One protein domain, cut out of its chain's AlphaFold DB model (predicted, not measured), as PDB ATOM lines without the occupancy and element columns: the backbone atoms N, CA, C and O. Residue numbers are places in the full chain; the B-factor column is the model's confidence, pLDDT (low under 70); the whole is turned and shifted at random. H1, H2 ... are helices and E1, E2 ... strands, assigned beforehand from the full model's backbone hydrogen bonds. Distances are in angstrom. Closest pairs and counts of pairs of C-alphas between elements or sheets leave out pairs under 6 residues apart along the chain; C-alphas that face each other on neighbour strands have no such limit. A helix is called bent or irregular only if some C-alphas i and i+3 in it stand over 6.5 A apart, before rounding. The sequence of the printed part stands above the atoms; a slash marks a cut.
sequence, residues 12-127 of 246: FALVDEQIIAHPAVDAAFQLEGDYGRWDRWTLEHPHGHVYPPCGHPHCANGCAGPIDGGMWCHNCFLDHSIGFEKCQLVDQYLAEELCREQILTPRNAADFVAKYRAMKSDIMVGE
ATOM      1  N   PHE A  12      34.018  28.502 -37.492       74.75
ATOM      2  CA  PHE A  12      34.993  27.414 -37.630       74.75
ATOM      3  C   PHE A  12      35.830  27.556 -38.908       74.75
ATOM      4  O   PHE A  12      37.032  27.317 -38.880       74.75
ATOM      5  N   ALA A  13      35.237  28.041 -40.001       72.06
ATOM      6  CA  ALA A  13      35.943  28.241 -41.271       72.06
ATOM      7  C   ALA A  13      37.061  29.305 -41.211       72.06
ATOM      8  O   ALA A  13      37.867  29.402 -42.134       72.06
ATOM      9  N   LEU A  14      37.090  30.122 -40.155       74.31
ATOM     10  CA  LEU A  14      38.057  31.205 -39.967       74.31
ATOM     11  C   LEU A  14      39.248  30.799 -39.090       74.31
ATOM     12  O   LEU A  14      40.222  31.546 -39.012       74.31
ATOM     13  N   VAL A  15      39.188  29.639 -38.425       77.50
ATOM     14  CA  VAL A  15      40.187  29.263 -37.422       77.50
ATOM     15  C   VAL A  15      41.348  28.494 -38.045       77.50
ATOM     16  O   VAL A  15      41.156  27.519 -38.763       77.50
ATOM     17  N   ASP A  16      42.573  28.896 -37.708       83.56
ATOM     18  CA  ASP A  16      43.781  28.144 -38.044       83.56
ATOM     19  C   ASP A  16      43.883  26.869 -37.175       83.56
ATOM     20  O   ASP A  16      44.024  26.909 -35.950       83.56
ATOM     21  N   GLU A  17      43.813  25.695 -37.799       78.50
ATOM     22  CA  GLU A  17      43.910  24.410 -37.094       78.50
ATOM     23  C   GLU A  17      45.236  24.246 -36.336       78.50
ATOM     24  O   GLU A  17      45.284  23.575 -35.298       78.50
ATOM     25  N   GLN A  18      46.314  24.888 -36.806       83.69
ATOM     26  CA  GLN A  18      47.617  24.822 -36.151       83.69
ATOM     27  C   GLN A  18      47.603  25.526 -34.796       83.69
ATOM     28  O   GLN A  18      48.247  25.042 -33.863       83.69
ATOM     29  N   ILE A  19      46.858  26.634 -34.657       85.88
ATOM     30  CA  ILE A  19      46.731  27.294 -33.356       85.88
ATOM     31  C   ILE A  19      45.892  26.440 -32.404       85.88
ATOM     32  O   ILE A  19      46.308  26.255 -31.268       85.88
ATOM     33  N   ILE A  20      44.789  25.835 -32.861       79.31
ATOM     34  CA  ILE A  20      43.925  24.976 -32.026       79.31
ATOM     35  C   ILE A  20      44.690  23.766 -31.480       79.31
ATOM     36  O   ILE A  20      44.512  23.375 -30.327       79.31
ATOM     37  N   ALA A  21      45.543  23.160 -32.307       79.94
ATOM     38  CA  ALA A  21      46.353  22.013 -31.909       79.94
ATOM     39  C   ALA A  21      47.542  22.388 -31.003       79.94
ATOM     40  O   ALA A  21      48.224  21.495 -30.493       79.94
ATOM     41  N   HIS A  22      47.817  23.681 -30.803       85.69
ATOM     42  CA  HIS A  22      48.955  24.131 -30.018       85.69
ATOM     43  C   HIS A  22      48.726  23.863 -28.516       85.69
ATOM     44  O   HIS A  22      47.732  24.328 -27.957       85.69
ATOM     45  N   PRO A  23      49.653  23.196 -27.801       85.56
ATOM     46  CA  PRO A  23      49.446  22.801 -26.400       85.56
ATOM     47  C   PRO A  23      49.236  23.992 -25.454       85.56
ATOM     48  O   PRO A  23      48.523  23.882 -24.461       85.56
ATOM     49  N   ALA A  24      49.799  25.157 -25.784       91.19
ATOM     50  CA  ALA A  24      49.579  26.379 -25.010       91.19
ATOM     51  C   ALA A  24      48.124  26.888 -25.031       91.19
ATOM     52  O   ALA A  24      47.785  27.719 -24.196       91.19
ATOM     53  N   VAL A  25      47.257  26.412 -25.937       86.81
ATOM     54  CA  VAL A  25      45.828  26.776 -25.941       86.81
ATOM     55  C   VAL A  25      45.118  26.241 -24.702       86.81
ATOM     56  O   VAL A  25      44.403  26.995 -24.047       86.81
ATOM     57  N   ASP A  26      45.342  24.973 -24.352       76.62
ATOM     58  CA  ASP A  26      44.745  24.365 -23.157       76.62
ATOM     59  C   ASP A  26      45.255  25.055 -21.885       76.62
ATOM     60  O   ASP A  26      44.468  25.490 -21.045       76.62
ATOM     61  N   ALA A  27      46.568  25.286 -21.805       83.94
ATOM     62  CA  ALA A  27      47.167  26.029 -20.700       83.94
ATOM     63  C   ALA A  27      46.604  27.457 -20.584       83.94
ATOM     64  O   ALA A  27      46.279  27.901 -19.487       83.94
ATOM     65  N   ALA A  28      46.413  28.165 -21.702       89.94
ATOM     66  CA  ALA A  28      45.806  29.494 -21.698       89.94
ATOM     67  C   ALA A  28      44.351  29.465 -21.196       89.94
ATOM     68  O   ALA A  28      43.970  30.309 -20.384       89.94
ATOM     69  N   PHE A  29      43.552  28.470 -21.601       82.75
ATOM     70  CA  PHE A  29      42.195  28.284 -21.073       82.75
ATOM     71  C   PHE A  29      42.189  28.009 -19.565       82.75
ATOM     72  O   PHE A  29      41.381  28.597 -18.842       82.75
ATOM     73  N   GLN A  30      43.098  27.160 -19.082       79.62
ATOM     74  CA  GLN A  30      43.243  26.871 -17.654       79.62
ATOM     75  C   GLN A  30      43.657  28.122 -16.868       79.62
ATOM     76  O   GLN A  30      43.046  28.427 -15.843       79.62
ATOM     77  N   LEU A  31      44.616  28.898 -17.382       85.88
ATOM     78  CA  LEU A  31      45.067  30.160 -16.789       85.88
ATOM     79  C   LEU A  31      43.960  31.214 -16.721       85.88
ATOM     80  O   LEU A  31      43.857  31.912 -15.715       85.88
ATOM     81  N   GLU A  32      43.116  31.326 -17.750       83.81
ATOM     82  CA  GLU A  32      41.943  32.213 -17.731       83.81
ATOM     83  C   GLU A  32      40.820  31.716 -16.801       83.81
ATOM     84  O   GLU A  32      39.953  32.492 -16.388       83.81
ATOM     85  N   GLY A  33      40.809  30.422 -16.477       76.19
ATOM     86  CA  GLY A  33      39.902  29.823 -15.501       76.19
ATOM     87  C   GLY A  33      40.389  29.933 -14.051       76.19
ATOM     88  O   GLY A  33      39.571  29.847 -13.128       76.19
ATOM     89  N   ASP A  34      41.688  30.134 -13.833       79.19
ATOM     90  CA  ASP A  34      42.313  30.206 -12.511       79.19
ATOM     91  C   ASP A  34      42.463  31.657 -12.025       79.19
ATOM     92  O   ASP A  34      43.515  32.292 -12.126       79.19
ATOM     93  N   TYR A  35      41.380  32.175 -11.446       77.75
ATOM     94  CA  TYR A  35      41.369  33.510 -10.843       77.75
ATOM     95  C   TYR A  35      42.294  33.620  -9.625       77.75
ATOM     96  O   TYR A  35      42.827  34.691  -9.380       77.75
ATOM     97  N   GLY A  36      42.573  32.525  -8.908       77.56
ATOM     98  CA  GLY A  36      43.504  32.568  -7.777       77.56
ATOM     99  C   GLY A  36      44.959  32.756  -8.221       77.56
ATOM    100  O   GLY A  36      45.782  33.315  -7.491       77.56
ATOM    101  N   ARG A  37      45.311  32.300  -9.427       82.19
ATOM    102  CA  ARG A  37      46.602  32.623 -10.045       82.19
ATOM    103  C   ARG A  37      46.634  34.051 -10.580       82.19
ATOM    104  O   ARG A  37      47.634  34.725 -10.342       82.19
ATOM    105  N   TRP A  38      45.550  34.524 -11.194       83.12
ATOM    106  CA  TRP A  38      45.413  35.938 -11.551       83.12
ATOM    107  C   TRP A  38      45.626  36.846 -10.340       83.12
ATOM    108  O   TRP A  38      46.511  37.688 -10.384       83.12
ATOM    109  N   ASP A  39      44.917  36.609  -9.235       80.88
ATOM    110  CA  ASP A  39      45.020  37.418  -8.014       80.88
ATOM    111  C   ASP A  39      46.451  37.466  -7.458       80.88
ATOM    112  O   ASP A  39      46.881  38.467  -6.900       80.88
ATOM    113  N   ARG A  40      47.243  36.401  -7.625       85.88
ATOM    114  CA  ARG A  40      48.668  36.435  -7.257       85.88
ATOM    115  C   ARG A  40      49.494  37.274  -8.225       85.88
ATOM    116  O   ARG A  40      50.351  38.033  -7.784       85.88
ATOM    117  N   TRP A  41      49.231  37.154  -9.521       87.94
ATOM    118  CA  TRP A  41      49.905  37.952 -10.542       87.94
ATOM    119  C   TRP A  41      49.615  39.454 -10.387       87.94
ATOM    120  O   TRP A  41      50.520  40.272 -10.563       87.94
ATOM    121  N   THR A  42      48.396  39.834  -9.982       84.44
ATOM    122  CA  THR A  42      48.036  41.242  -9.733       84.44
ATOM    123  C   THR A  42      48.772  41.842  -8.534       84.44
ATOM    124  O   THR A  42      49.117  43.022  -8.567       84.44
ATOM    125  N   LEU A  43      49.082  41.040  -7.506       84.88
ATOM    126  CA  LEU A  43      49.904  41.469  -6.366       84.88
ATOM    127  C   LEU A  43      51.352  41.777  -6.773       84.88
ATOM    128  O   LEU A  43      51.976  42.666  -6.197       84.88
ATOM    129  N   GLU A  44      51.881  41.056  -7.764       85.12
ATOM    130  CA  GLU A  44      53.211  41.305  -8.336       85.12
ATOM    131  C   GLU A  44      53.224  42.538  -9.251       85.12
ATOM    132  O   GLU A  44      54.271  43.161  -9.427       85.12
ATOM    133  N   HIS A  45      52.061  42.924  -9.786       81.88
ATOM    134  CA  HIS A  45      51.926  44.038 -10.719       81.88
ATOM    135  C   HIS A  45      50.788  45.006 -10.342       81.88
ATOM    136  O   HIS A  45      49.759  45.082 -11.032       81.88
ATOM    137  N   PRO A  46      50.976  45.785  -9.263       69.06
ATOM    138  CA  PRO A  46      49.919  46.585  -8.665       69.06
ATOM    139  C   PRO A  46      49.447  47.738  -9.561       69.06
ATOM    140  O   PRO A  46      50.091  48.146 -10.536       69.06
ATOM    141  N   HIS A  47      48.308  48.315  -9.175       64.25
ATOM    142  CA  HIS A  47      47.771  49.536  -9.768       64.25
ATOM    143  C   HIS A  47      48.843  50.640  -9.866       64.25
ATOM    144  O   HIS A  47      49.467  51.006  -8.873       64.25
ATOM    145  N   GLY A  48      49.040  51.185 -11.071       55.84
ATOM    146  CA  GLY A  48      50.051  52.215 -11.357       55.84
ATOM    147  C   GLY A  48      51.075  51.799 -12.415       55.84
ATOM    148  O   GLY A  48      51.671  52.668 -13.050       55.84
ATOM    149  N   HIS A  49      51.216  50.496 -12.683       64.12
ATOM    150  CA  HIS A  49      51.885  50.024 -13.895       64.12
ATOM    151  C   HIS A  49      51.042  50.357 -15.131       64.12
ATOM    152  O   HIS A  49      49.847  50.061 -15.184       64.12
ATOM    153  N   VAL A  50      51.676  50.999 -16.114       67.50
ATOM    154  CA  VAL A  50      51.057  51.304 -17.406       67.50
ATOM    155  C   VAL A  50      51.357  50.154 -18.353       67.50
ATOM    156  O   VAL A  50      52.498  49.960 -18.772       67.50
ATOM    157  N   TYR A  51      50.322  49.396 -18.682       79.44
ATOM    158  CA  TYR A  51      50.397  48.309 -19.653       79.44
ATOM    159  C   TYR A  51      50.095  48.821 -21.063       79.44
ATOM    160  O   TYR A  51      49.483  49.887 -21.201       79.44
ATOM    161  N   PRO A  52      50.463  48.066 -22.117       79.19
ATOM    162  CA  PRO A  52      50.137  48.430 -23.488       79.19
ATOM    163  C   PRO A  52      48.653  48.795 -23.669       79.19
ATOM    164  O   PRO A  52      47.773  48.199 -23.033       79.19
ATOM    165  N   PRO A  53      48.353  49.803 -24.504       80.44
ATOM    166  CA  PRO A  53      46.990  50.265 -24.714       80.44
ATOM    167  C   PRO A  53      46.150  49.175 -25.384       80.44
ATOM    168  O   PRO A  53      46.467  48.703 -26.471       80.44
ATOM    169  N   CYS A  54      45.013  48.828 -24.780       76.00
ATOM    170  CA  CYS A  54      44.102  47.806 -25.306       76.00
ATOM    171  C   CYS A  54      43.171  48.280 -26.439       76.00
ATOM    172  O   CYS A  54      42.207  47.596 -26.774       76.00
ATOM    173  N   GLY A  55      43.406  49.468 -27.000       73.94
ATOM    174  CA  GLY A  55      42.549  50.066 -28.033       73.94
ATOM    175  C   GLY A  55      41.246  50.687 -27.513       73.94
ATOM    176  O   GLY A  55      40.495  51.270 -28.291       73.94
ATOM    177  N   HIS A  56      40.980  50.618 -26.206       76.69
ATOM    178  CA  HIS A  56      39.890  51.355 -25.572       76.69
ATOM    179  C   HIS A  56      40.198  52.870 -25.577       76.69
ATOM    180  O   HIS A  56      41.322  53.230 -25.218       76.69
ATOM    181  N   PRO A  57      39.250  53.781 -25.895       79.88
ATOM    182  CA  PRO A  57      39.501  55.229 -25.924       79.88
ATOM    183  C   PRO A  57      40.078  55.760 -24.607       79.88
ATOM    184  O   PRO A  57      41.046  56.514 -24.593       79.88
ATOM    185  N   HIS A  58      39.537  55.287 -23.481       80.06
ATOM    186  CA  HIS A  58      40.050  55.595 -22.141       80.06
ATOM    187  C   HIS A  58      41.374  54.891 -21.770       80.06
ATOM    188  O   HIS A  58      41.978  55.248 -20.766       80.06
ATOM    189  N   CYS A  59      41.867  53.946 -22.574       81.44
ATOM    190  CA  CYS A  59      43.179  53.301 -22.409       81.44
ATOM    191  C   CYS A  59      44.203  53.765 -23.454       81.44
ATOM    192  O   CYS A  59      45.193  53.071 -23.670       81.44
ATOM    193  N   ALA A  60      43.992  54.907 -24.122       76.62
ATOM    194  CA  ALA A  60      44.927  55.416 -25.135       76.62
ATOM    195  C   ALA A  60      46.352  55.622 -24.582       76.62
ATOM    196  O   ALA A  60      47.328  55.415 -25.296       76.62
ATOM    197  N   ASN A  61      46.462  55.953 -23.292       75.56
ATOM    198  CA  ASN A  61      47.730  56.104 -22.574       75.56
ATOM    199  C   ASN A  61      48.145  54.831 -21.818       75.56
ATOM    200  O   ASN A  61      48.927  54.904 -20.876       75.56
ATOM    201  N   GLY A  62      47.600  53.681 -22.213       74.44
ATOM    202  CA  GLY A  62      47.818  52.393 -21.573       74.44
ATOM    203  C   GLY A  62      46.672  51.958 -20.665       74.44
ATOM    204  O   GLY A  62      45.810  52.741 -20.256       74.44
ATOM    205  N   CYS A  63      46.647  50.661 -20.380       80.31
ATOM    206  CA  CYS A  63      45.702  50.076 -19.442       80.31
ATOM    207  C   CYS A  63      46.128  50.405 -18.008       80.31
ATOM    208  O   CYS A  63      47.267  50.137 -17.624       80.31
ATOM    209  N   ALA A  64      45.198  50.941 -17.212       74.38
ATOM    210  CA  ALA A  64      45.357  50.985 -15.762       74.38
ATOM    211  C   ALA A  64      45.497  49.545 -15.231       74.38
ATOM    212  O   ALA A  64      44.923  48.630 -15.815       74.38
ATOM    213  N   GLY A  65      46.271  49.334 -14.167       72.88
ATOM    214  CA  GLY A  65      46.556  47.990 -13.653       72.88
ATOM    215  C   GLY A  65      45.320  47.116 -13.366       72.88
ATOM    216  O   GLY A  65      44.181  47.603 -13.401       72.88
ATOM    217  N   PRO A  66      45.544  45.819 -13.107       78.12
ATOM    218  CA  PRO A  66      44.480  44.828 -12.959       78.12
ATOM    219  C   PRO A  66      43.511  45.195 -11.847       78.12
ATOM    220  O   PRO A  66      43.946  45.733 -10.840       78.12
ATOM    221  N   ILE A  67      42.223  44.904 -12.017       74.19
ATOM    222  CA  ILE A  67      41.233  45.055 -10.945       74.19
ATOM    223  C   ILE A  67      41.020  43.752 -10.174       74.19
ATOM    224  O   ILE A  67      41.189  42.656 -10.716       74.19
ATOM    225  N   ASP A  68      40.585  43.889  -8.926       64.56
ATOM    226  CA  ASP A  68      40.174  42.758  -8.102       64.56
ATOM    227  C   ASP A  68      38.945  42.064  -8.710       64.56
ATOM    228  O   ASP A  68      38.042  42.709  -9.250       64.56
ATOM    229  N   GLY A  69      38.921  40.729  -8.661       63.88
ATOM    230  CA  GLY A  69      37.781  39.926  -9.119       63.88
ATOM    231  C   GLY A  69      37.607  39.849 -10.640       63.88
ATOM    232  O   GLY A  69      36.622  39.282 -11.123       63.88
ATOM    233  N   GLY A  70      38.551  40.388 -11.419       69.81
ATOM    234  CA  GLY A  70      38.384  40.500 -12.856       69.81
ATOM    235  C   GLY A  70      39.677  40.574 -13.665       69.81
ATOM    236  O   GLY A  70      40.527  41.426 -13.429       69.81
ATOM    237  N   MET A  71      39.771  39.749 -14.711       79.19
ATOM    238  CA  MET A  71      40.879  39.760 -15.676       79.19
ATOM    239  C   MET A  71      40.794  40.952 -16.650       79.19
ATOM    240  O   MET A  71      40.613  40.783 -17.856       79.19
ATOM    241  N   TRP A  72      40.864  42.181 -16.132       81.81
ATOM    242  CA  TRP A  72      40.691  43.417 -16.905       81.81
ATOM    243  C   TRP A  72      41.426  44.602 -16.283       81.81
ATOM    244  O   TRP A  72      41.705  44.630 -15.088       81.81
ATOM    245  N   CYS A  73      41.654  45.628 -17.101       82.94
ATOM    246  CA  CYS A  73      41.997  46.951 -16.597       82.94
ATOM    247  C   CYS A  73      40.753  47.702 -16.115       82.94
ATOM    248  O   CYS A  73      39.645  47.477 -16.605       82.94
ATOM    249  N   HIS A  74      40.963  48.671 -15.224       80.19
ATOM    250  CA  HIS A  74      39.888  49.483 -14.651       80.19
ATOM    251  C   HIS A  74      38.987  50.147 -15.707       80.19
ATOM    252  O   HIS A  74      37.766  50.099 -15.611       80.19
ATOM    253  N   ASN A  75      39.572  50.718 -16.760       82.00
ATOM    254  CA  ASN A  75      38.807  51.421 -17.791       82.00
ATOM    255  C   ASN A  75      37.953  50.467 -18.640       82.00
ATOM    256  O   ASN A  75      36.784  50.760 -18.874       82.00
ATOM    257  N   CYS A  76      38.494  49.311 -19.044       79.62
ATOM    258  CA  CYS A  76      37.717  48.275 -19.740       79.62
ATOM    259  C   CYS A  76      36.641  47.654 -18.854       79.62
ATOM    260  O   CYS A  76      35.642  47.156 -19.362       79.62
ATOM    261  N   PHE A  77      36.855  47.654 -17.541       76.88
ATOM    262  CA  PHE A  77      35.839  47.237 -16.595       76.88
ATOM    263  C   PHE A  77      34.738  48.282 -16.415       76.88
ATOM    264  O   PHE A  77      33.625  47.921 -16.075       76.88
ATOM    265  N   LEU A  78      35.011  49.573 -16.611       74.56
ATOM    266  CA  LEU A  78      33.992  50.619 -16.484       74.56
ATOM    267  C   LEU A  78      33.200  50.841 -17.773       74.56
ATOM    268  O   LEU A  78      31.998  51.102 -17.704       74.56
ATOM    269  N   ASP A  79      33.837  50.719 -18.935       71.62
ATOM    270  CA  ASP A  79      33.209  50.916 -20.239       71.62
ATOM    271  C   ASP A  79      33.150  49.596 -21.023       71.62
ATOM    272  O   ASP A  79      34.130  49.037 -21.514       71.62
ATOM    273  N   HIS A  80      31.925  49.087 -21.093       61.84
ATOM    274  CA  HIS A  80      31.597  47.729 -21.514       61.84
ATOM    275  C   HIS A  80      31.179  47.690 -22.983       61.84
ATOM    276  O   HIS A  80      30.950  46.612 -23.534       61.84
ATOM    277  N   SER A  81      31.072  48.861 -23.620       59.25
ATOM    278  CA  SER A  81      30.624  49.011 -25.005       59.25
ATOM    279  C   SER A  81      31.545  48.290 -25.993       59.25
ATOM    280  O   SER A  81      31.119  47.876 -27.071       59.25
ATOM    281  N   ILE A  82      32.806  48.090 -25.610       57.16
ATOM    282  CA  ILE A  82      33.843  47.555 -26.490       57.16
ATOM    283  C   ILE A  82      33.974  46.031 -26.356       57.16
ATOM    284  O   ILE A  82      34.512  45.383 -27.256       57.16
ATOM    285  N   GLY A  83      33.396  45.446 -25.304       59.81
ATOM    286  CA  GLY A  83      33.457  44.020 -25.021       59.81
ATOM    287  C   GLY A  83      34.689  43.636 -24.201       59.81
ATOM    288  O   GLY A  83      35.834  43.893 -24.566       59.81
ATOM    289  N   PHE A  84      34.404  42.947 -23.107       64.00
ATOM    290  CA  PHE A  84      35.288  42.197 -22.216       64.00
ATOM    291  C   PHE A  84      36.535  41.555 -22.848       64.00
ATOM    292  O   PHE A  84      37.610  41.533 -22.255       64.00
ATOM    293  N   GLU A  85      36.410  41.042 -24.064       68.00
ATOM    294  CA  GLU A  85      37.434  40.241 -24.742       68.00
ATOM    295  C   GLU A  85      38.591  41.075 -25.324       68.00
ATOM    296  O   GLU A  85      39.600  40.516 -25.755       68.00
ATOM    297  N   LYS A  86      38.478  42.410 -25.326       74.00
ATOM    298  CA  LYS A  86      39.464  43.300 -25.965       74.00
ATOM    299  C   LYS A  86      40.530  43.854 -25.025       74.00
ATOM    300  O   LYS A  86      41.463  44.507 -25.486       74.00
ATOM    301  N   CYS A  87      40.429  43.607 -23.721       81.19
ATOM    302  CA  CYS A  87      41.443  44.067 -22.779       81.19
ATOM    303  C   CYS A  87      42.774  43.317 -22.996       81.19
ATOM    304  O   CYS A  87      42.842  42.103 -22.828       81.19
ATOM    305  N   GLN A  88      43.849  44.049 -23.313       84.81
ATOM    306  CA  GLN A  88      45.202  43.495 -23.501       84.81
ATOM    307  C   GLN A  88      45.916  43.129 -22.198       84.81
ATOM    308  O   GLN A  88      46.991  42.545 -22.232       84.81
ATOM    309  N   LEU A  89      45.330  43.425 -21.039       86.56
ATOM    310  CA  LEU A  89      45.939  43.038 -19.770       86.56
ATOM    311  C   LEU A  89      45.991  41.513 -19.600       86.56
ATOM    312  O   LEU A  89      46.973  40.977 -19.095       86.56
ATOM    313  N   VAL A  90      44.958  40.815 -20.082       86.06
ATOM    314  CA  VAL A  90      44.914  39.346 -20.080       86.06
ATOM    315  C   VAL A  90      46.017  38.770 -20.952       86.06
ATOM    316  O   VAL A  90      46.612  37.765 -20.591       86.06
ATOM    317  N   ASP A  91      46.338  39.425 -22.067       90.06
ATOM    318  CA  ASP A  91      47.415  38.974 -22.944       90.06
ATOM    319  C   ASP A  91      48.768  39.015 -22.256       90.06
ATOM    320  O   ASP A  91      49.561  38.093 -22.418       90.06
ATOM    321  N   GLN A  92      49.025  40.089 -21.506       90.00
ATOM    322  CA  GLN A  92      50.270  40.250 -20.770       90.00
ATOM    323  C   GLN A  92      50.408  39.144 -19.721       90.00
ATOM    324  O   GLN A  92      51.422  38.451 -19.695       90.00
ATOM    325  N   TYR A  93      49.356  38.927 -18.927       91.00
ATOM    326  CA  TYR A  93      49.287  37.833 -17.958       91.00
ATOM    327  C   TYR A  93      49.520  36.468 -18.613       91.00
ATOM    328  O   TYR A  93      50.377  35.708 -18.168       91.00
ATOM    329  N   LEU A  94      48.814  36.166 -19.708       92.50
ATOM    330  CA  LEU A  94      48.976  34.901 -20.424       92.50
ATOM    331  C   LEU A  94      50.395  34.739 -20.970       92.50
ATOM    332  O   LEU A  94      50.975  33.668 -20.828       92.50
ATOM    333  N   ALA A  95      50.975  35.781 -21.565       94.56
ATOM    334  CA  ALA A  95      52.338  35.731 -22.079       94.56
ATOM    335  C   ALA A  95      53.351  35.430 -20.965       94.56
ATOM    336  O   ALA A  95      54.220  34.575 -21.138       94.56
ATOM    337  N   GLU A  96      53.228  36.100 -19.820       93.94
ATOM    338  CA  GLU A  96      54.140  35.937 -18.690       93.94
ATOM    339  C   GLU A  96      53.994  34.577 -18.008       93.94
ATOM    340  O   GLU A  96      55.003  33.898 -17.810       93.94
ATOM    341  N   GLU A  97      52.773  34.136 -17.697       94.31
ATOM    342  CA  GLU A  97      52.548  32.837 -17.051       94.31
ATOM    343  C   GLU A  97      52.915  31.670 -17.970       94.31
ATOM    344  O   GLU A  97      53.587  30.736 -17.533       94.31
ATOM    345  N   LEU A  98      52.569  31.727 -19.263       95.00
ATOM    346  CA  LEU A  98      52.951  30.674 -20.212       95.00
ATOM    347  C   LEU A  98      54.475  30.598 -20.395       95.00
ATOM    348  O   LEU A  98      55.019  29.511 -20.607       95.00
ATOM    349  N   CYS A  99      55.184  31.727 -20.292       96.38
ATOM    350  CA  CYS A  99      56.646  31.739 -20.234       96.38
ATOM    351  C   CYS A  99      57.186  31.188 -18.912       96.38
ATOM    352  O   CYS A  99      58.157  30.429 -18.914       96.38
ATOM    353  N   ARG A 100      56.566  31.546 -17.786       94.44
ATOM    354  CA  ARG A 100      56.945  31.084 -16.446       94.44
ATOM    355  C   ARG A 100      56.810  29.568 -16.310       94.44
ATOM    356  O   ARG A 100      57.681  28.934 -15.721       94.44
ATOM    357  N   GLU A 101      55.778  28.985 -16.915       94.12
ATOM    358  CA  GLU A 101      55.564  27.534 -16.990       94.12
ATOM    359  C   GLU A 101      56.406  26.836 -18.071       94.12
ATOM    360  O   GLU A 101      56.301  25.624 -18.245       94.12
ATOM    361  N   GLN A 102      57.268  27.573 -18.783       95.69
ATOM    362  CA  GLN A 102      58.138  27.056 -19.849       95.69
ATOM    363  C   GLN A 102      57.374  26.422 -21.024       95.69
ATOM    364  O   GLN A 102      57.941  25.654 -21.802       95.69
ATOM    365  N   ILE A 103      56.096  26.767 -21.183       92.62
ATOM    366  CA  ILE A 103      55.257  26.332 -22.305       92.62
ATOM    367  C   ILE A 103      55.591  27.164 -23.547       92.62
ATOM    368  O   ILE A 103      55.623  26.652 -24.668       92.62
ATOM    369  N   LEU A 104      55.866  28.454 -23.343       96.56
ATOM    370  CA  LEU A 104      56.302  29.389 -24.372       96.56
ATOM    371  C   LEU A 104      57.640  30.025 -24.002       96.56
ATOM    372  O   LEU A 104      58.070  30.049 -22.854       96.56
ATOM    373  N   THR A 105      58.291  30.595 -25.005       96.81
ATOM    374  CA  THR A 105      59.464  31.454 -24.841       96.81
ATOM    375  C   THR A 105      59.043  32.922 -24.953       96.81
ATOM    376  O   THR A 105      58.091  33.229 -25.673       96.81
ATOM    377  N   PRO A 106      59.797  33.874 -24.378       95.19
ATOM    378  CA  PRO A 106      59.489  35.297 -24.544       95.19
ATOM    379  C   PRO A 106      59.411  35.738 -26.015       95.19
ATOM    380  O   PRO A 106      58.690  36.671 -26.357       95.19
ATOM    381  N   ARG A 107      60.127  35.041 -26.910       95.50
ATOM    382  CA  ARG A 107      60.155  35.335 -28.346       95.50
ATOM    383  C   ARG A 107      58.853  34.979 -29.067       95.50
ATOM    384  O   ARG A 107      58.521  35.655 -30.035       95.50
ATOM    385  N   ASN A 108      58.158  33.916 -28.657       95.44
ATOM    386  CA  ASN A 108      56.940  33.447 -29.330       95.44
ATOM    387  C   ASN A 108      55.651  33.732 -28.542       95.44
ATOM    388  O   ASN A 108      54.574  33.602 -29.116       95.44
ATOM    389  N   ALA A 109      55.744  34.164 -27.280       94.88
ATOM    390  CA  ALA A 109      54.581  34.438 -26.441       94.88
ATOM    391  C   ALA A 109      53.635  35.493 -27.037       94.88
ATOM    392  O   ALA A 109      52.442  35.240 -27.156       94.88
ATOM    393  N   ALA A 110      54.161  36.638 -27.483       91.62
ATOM    394  CA  ALA A 110      53.333  37.717 -28.030       91.62
ATOM    395  C   ALA A 110      52.565  37.300 -29.301       91.62
ATOM    396  O   ALA A 110      51.377  37.591 -29.431       91.62
ATOM    397  N   ASP A 111      53.227  36.582 -30.216       94.06
ATOM    398  CA  ASP A 111      52.603  36.071 -31.445       94.06
ATOM    399  C   ASP A 111      51.538  35.011 -31.134       94.06
ATOM    400  O   ASP A 111      50.424  35.074 -31.657       94.06
ATOM    401  N   PHE A 112      51.844  34.076 -30.226       95.06
ATOM    402  CA  PHE A 112      50.880  33.075 -29.780       95.06
ATOM    403  C   PHE A 112      49.638  33.727 -29.169       95.06
ATOM    404  O   PHE A 112      48.524  33.394 -29.563       95.06
ATOM    405  N   VAL A 113      49.806  34.666 -28.236       93.19
ATOM    406  CA  VAL A 113      48.684  35.297 -27.531       93.19
ATOM    407  C   VAL A 113      47.796  36.096 -28.493       93.19
ATOM    408  O   VAL A 113      46.569  36.026 -28.396       93.19
ATOM    409  N   ALA A 114      48.385  36.779 -29.480       91.19
ATOM    410  CA  ALA A 114      47.623  37.457 -30.526       91.19
ATOM    411  C   ALA A 114      46.772  36.473 -31.354       91.19
ATOM    412  O   ALA A 114      45.583  36.721 -31.572       91.19
ATOM    413  N   LYS A 115      47.352  35.336 -31.760       91.88
ATOM    414  CA  LYS A 115      46.645  34.268 -32.491       91.88
ATOM    415  C   LYS A 115      45.576  33.590 -31.639       91.88
ATOM    416  O   LYS A 115      44.476  33.348 -32.124       91.88
ATOM    417  N   TYR A 116      45.864  33.338 -30.366       89.94
ATOM    418  CA  TYR A 116      44.918  32.778 -29.405       89.94
ATOM    419  C   TYR A 116      43.704  33.695 -29.204       89.94
ATOM    420  O   TYR A 116      42.565  33.226 -29.226       89.94
ATOM    421  N   ARG A 117      43.913  35.015 -29.092       88.25
ATOM    422  CA  ARG A 117      42.807  35.982 -29.061       88.25
ATOM    423  C   ARG A 117      41.980  35.928 -30.344       88.25
ATOM    424  O   ARG A 117      40.754  35.885 -30.252       88.25
ATOM    425  N   ALA A 118      42.628  35.972 -31.510       88.00
ATOM    426  CA  ALA A 118      41.935  35.932 -32.797       88.00
ATOM    427  C   ALA A 118      41.074  34.666 -32.904       88.00
ATOM    428  O   ALA A 118      39.865  34.770 -33.069       88.00
ATOM    429  N   MET A 119      41.659  33.501 -32.609       88.69
ATOM    430  CA  MET A 119      40.971  32.210 -32.538       88.69
ATOM    431  C   MET A 119      39.719  32.260 -31.648       88.69
ATOM    432  O   MET A 119      38.654  31.802 -32.057       88.69
ATOM    433  N   LYS A 120      39.808  32.833 -30.439       85.62
ATOM    434  CA  LYS A 120      38.650  32.970 -29.535       85.62
ATOM    435  C   LYS A 120      37.556  33.875 -30.090       85.62
ATOM    436  O   LYS A 120      36.385  33.618 -29.824       85.62
ATOM    437  N   SER A 121      37.929  34.941 -30.790       81.81
ATOM    438  CA  SER A 121      36.972  35.836 -31.442       81.81
ATOM    439  C   SER A 121      36.292  35.121 -32.608       81.81
ATOM    440  O   SER A 121      35.067  35.104 -32.684       81.81
ATOM    441  N   ASP A 122      37.088  34.484 -33.466       83.62
ATOM    442  CA  ASP A 122      36.651  33.834 -34.699       83.62
ATOM    443  C   ASP A 122      35.720  32.654 -34.410       83.62
ATOM    444  O   ASP A 122      34.631  32.570 -34.978       83.62
ATOM    445  N   ILE A 123      36.064  31.806 -33.434       79.00
ATOM    446  CA  ILE A 123      35.256  30.628 -33.090       79.00
ATOM    447  C   ILE A 123      33.885  30.983 -32.494       79.00
ATOM    448  O   ILE A 123      32.975  30.159 -32.515       79.00
ATOM    449  N   MET A 124      33.729  32.208 -31.982       74.06
ATOM    450  CA  MET A 124      32.482  32.710 -31.394       74.06
ATOM    451  C   MET A 124      31.728  33.666 -32.327       74.06
ATOM    452  O   MET A 124      30.754  34.293 -31.900       74.06
ATOM    453  N   VAL A 125      32.157  33.818 -33.587       76.88
ATOM    454  CA  VAL A 125      31.477  34.686 -34.560       76.88
ATOM    455  C   VAL A 125      30.023  34.244 -34.723       76.88
ATOM    456  O   VAL A 125      29.731  33.105 -35.077       76.88
ATOM    457  N   GLY A 126      29.099  35.174 -34.475       64.75
ATOM    458  CA  GLY A 126      27.657  34.924 -34.553       64.75
ATOM    459  C   GLY A 126      27.048  34.284 -33.301       64.75
ATOM    460  O   GLY A 126      25.826  34.205 -33.212       64.75
ATOM    461  N   GLU A 127      27.852  33.896 -32.307       64.81
ATOM    462  CA  GLU A 127      27.343  33.382 -31.037       64.81
ATOM    463  C   GLU A 127      27.098  34.516 -30.036       64.81
ATOM    464  O   GLU A 127      28.022  35.082 -29.431       64.81
TER     465      GLU A 127
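What this domain is: This is residues 12 to 127 of the 246 residues of an uncharacterized protein of Coprinopsis cinerea (strain Okayama-7 / 130 / ATCC MYA-4618 / FGSC 9003) (UniProt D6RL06). H5 sits in the middle of a mostly helical domain, with H2 and H6 packed on it at steep angles and H3 near it. H1 packs on H6 at one end of the domain, while the loop of residues 45 to 69, with E1 and H4, makes the other end. The printed part has 116 residues with six named helices and one named strand, in the order H1, H2, H3, E1, H4, H5, H6. The class is mostly helix. The whole is compact, with a radius of gyration of the C-alphas of 14.1 A and spans of 38 by 34 by 24 A.

How they stand to each other: H1, residues 17 to 20, touches residues 112 to 119 of H6, residues 106 to 123; the closest C-alphas are those of Ile 19 and Tyr 116, 7.0 A apart. H2, residues 24 to 33, touches residues 94 to 98 of H5, residues 89 to 100, at a steep tilt of 58 degrees, opposite ways; their closest C-alphas, of Ala 28 and Leu 94, are 6.4 A apart. H3, residues 35 to 44, is close to H5 but not clearly touching, about perpendicular at 89 degrees, with the C-alphas of Trp 41 and Tyr 93 closest at 7.4 A. E1, residues 70 to 73, pairs with no named strand; its closest C-alpha to H5 is that of Met 71, 6.0 A from that of Val 90. E1 and H4, residues 74 to 78, meet only through their link, and H4 touches no helix. H5 touches residues 106 to 114 of H6 at a steep tilt of 50 degrees, opposite ways, with the C-alphas of Ala 95 and Ala 109 closest at 5.1 A. Every O i to N i+4 pair is within hydrogen-bond range in H2, H3, H4 and H5, and 12 of 14 are in H6; H1 is too short for such a pair.

Where its parts are: H1 begins at C-alpha 17 (43.910, 24.410, -37.094) and is 5.1 A long from first to last C-alpha. By the same measure H2 is 14.0 A, H3 14.4 A, E1 8.3 A, H4 6.3 A and H5 16.6 A, with C-alpha 89 at (45.939, 43.038, -19.770). H6, 26.1 A, ends at C-alpha 123 (35.256, 30.628, -33.090); it is irregular, with C-alphas 107 and 110 7.2 A apart.

The domain as a whole: The two C-alphas farthest apart, of Ala 13 and Gly 48, are 40.8 A from each other. The printed part has no cut. The link from H3 to E1, 25 residues, is long. The mean pLDDT of the printed part is 81.2, and residues 46 to 50, 68 to 70, 80 to 85 and 126 to 127 are under 70.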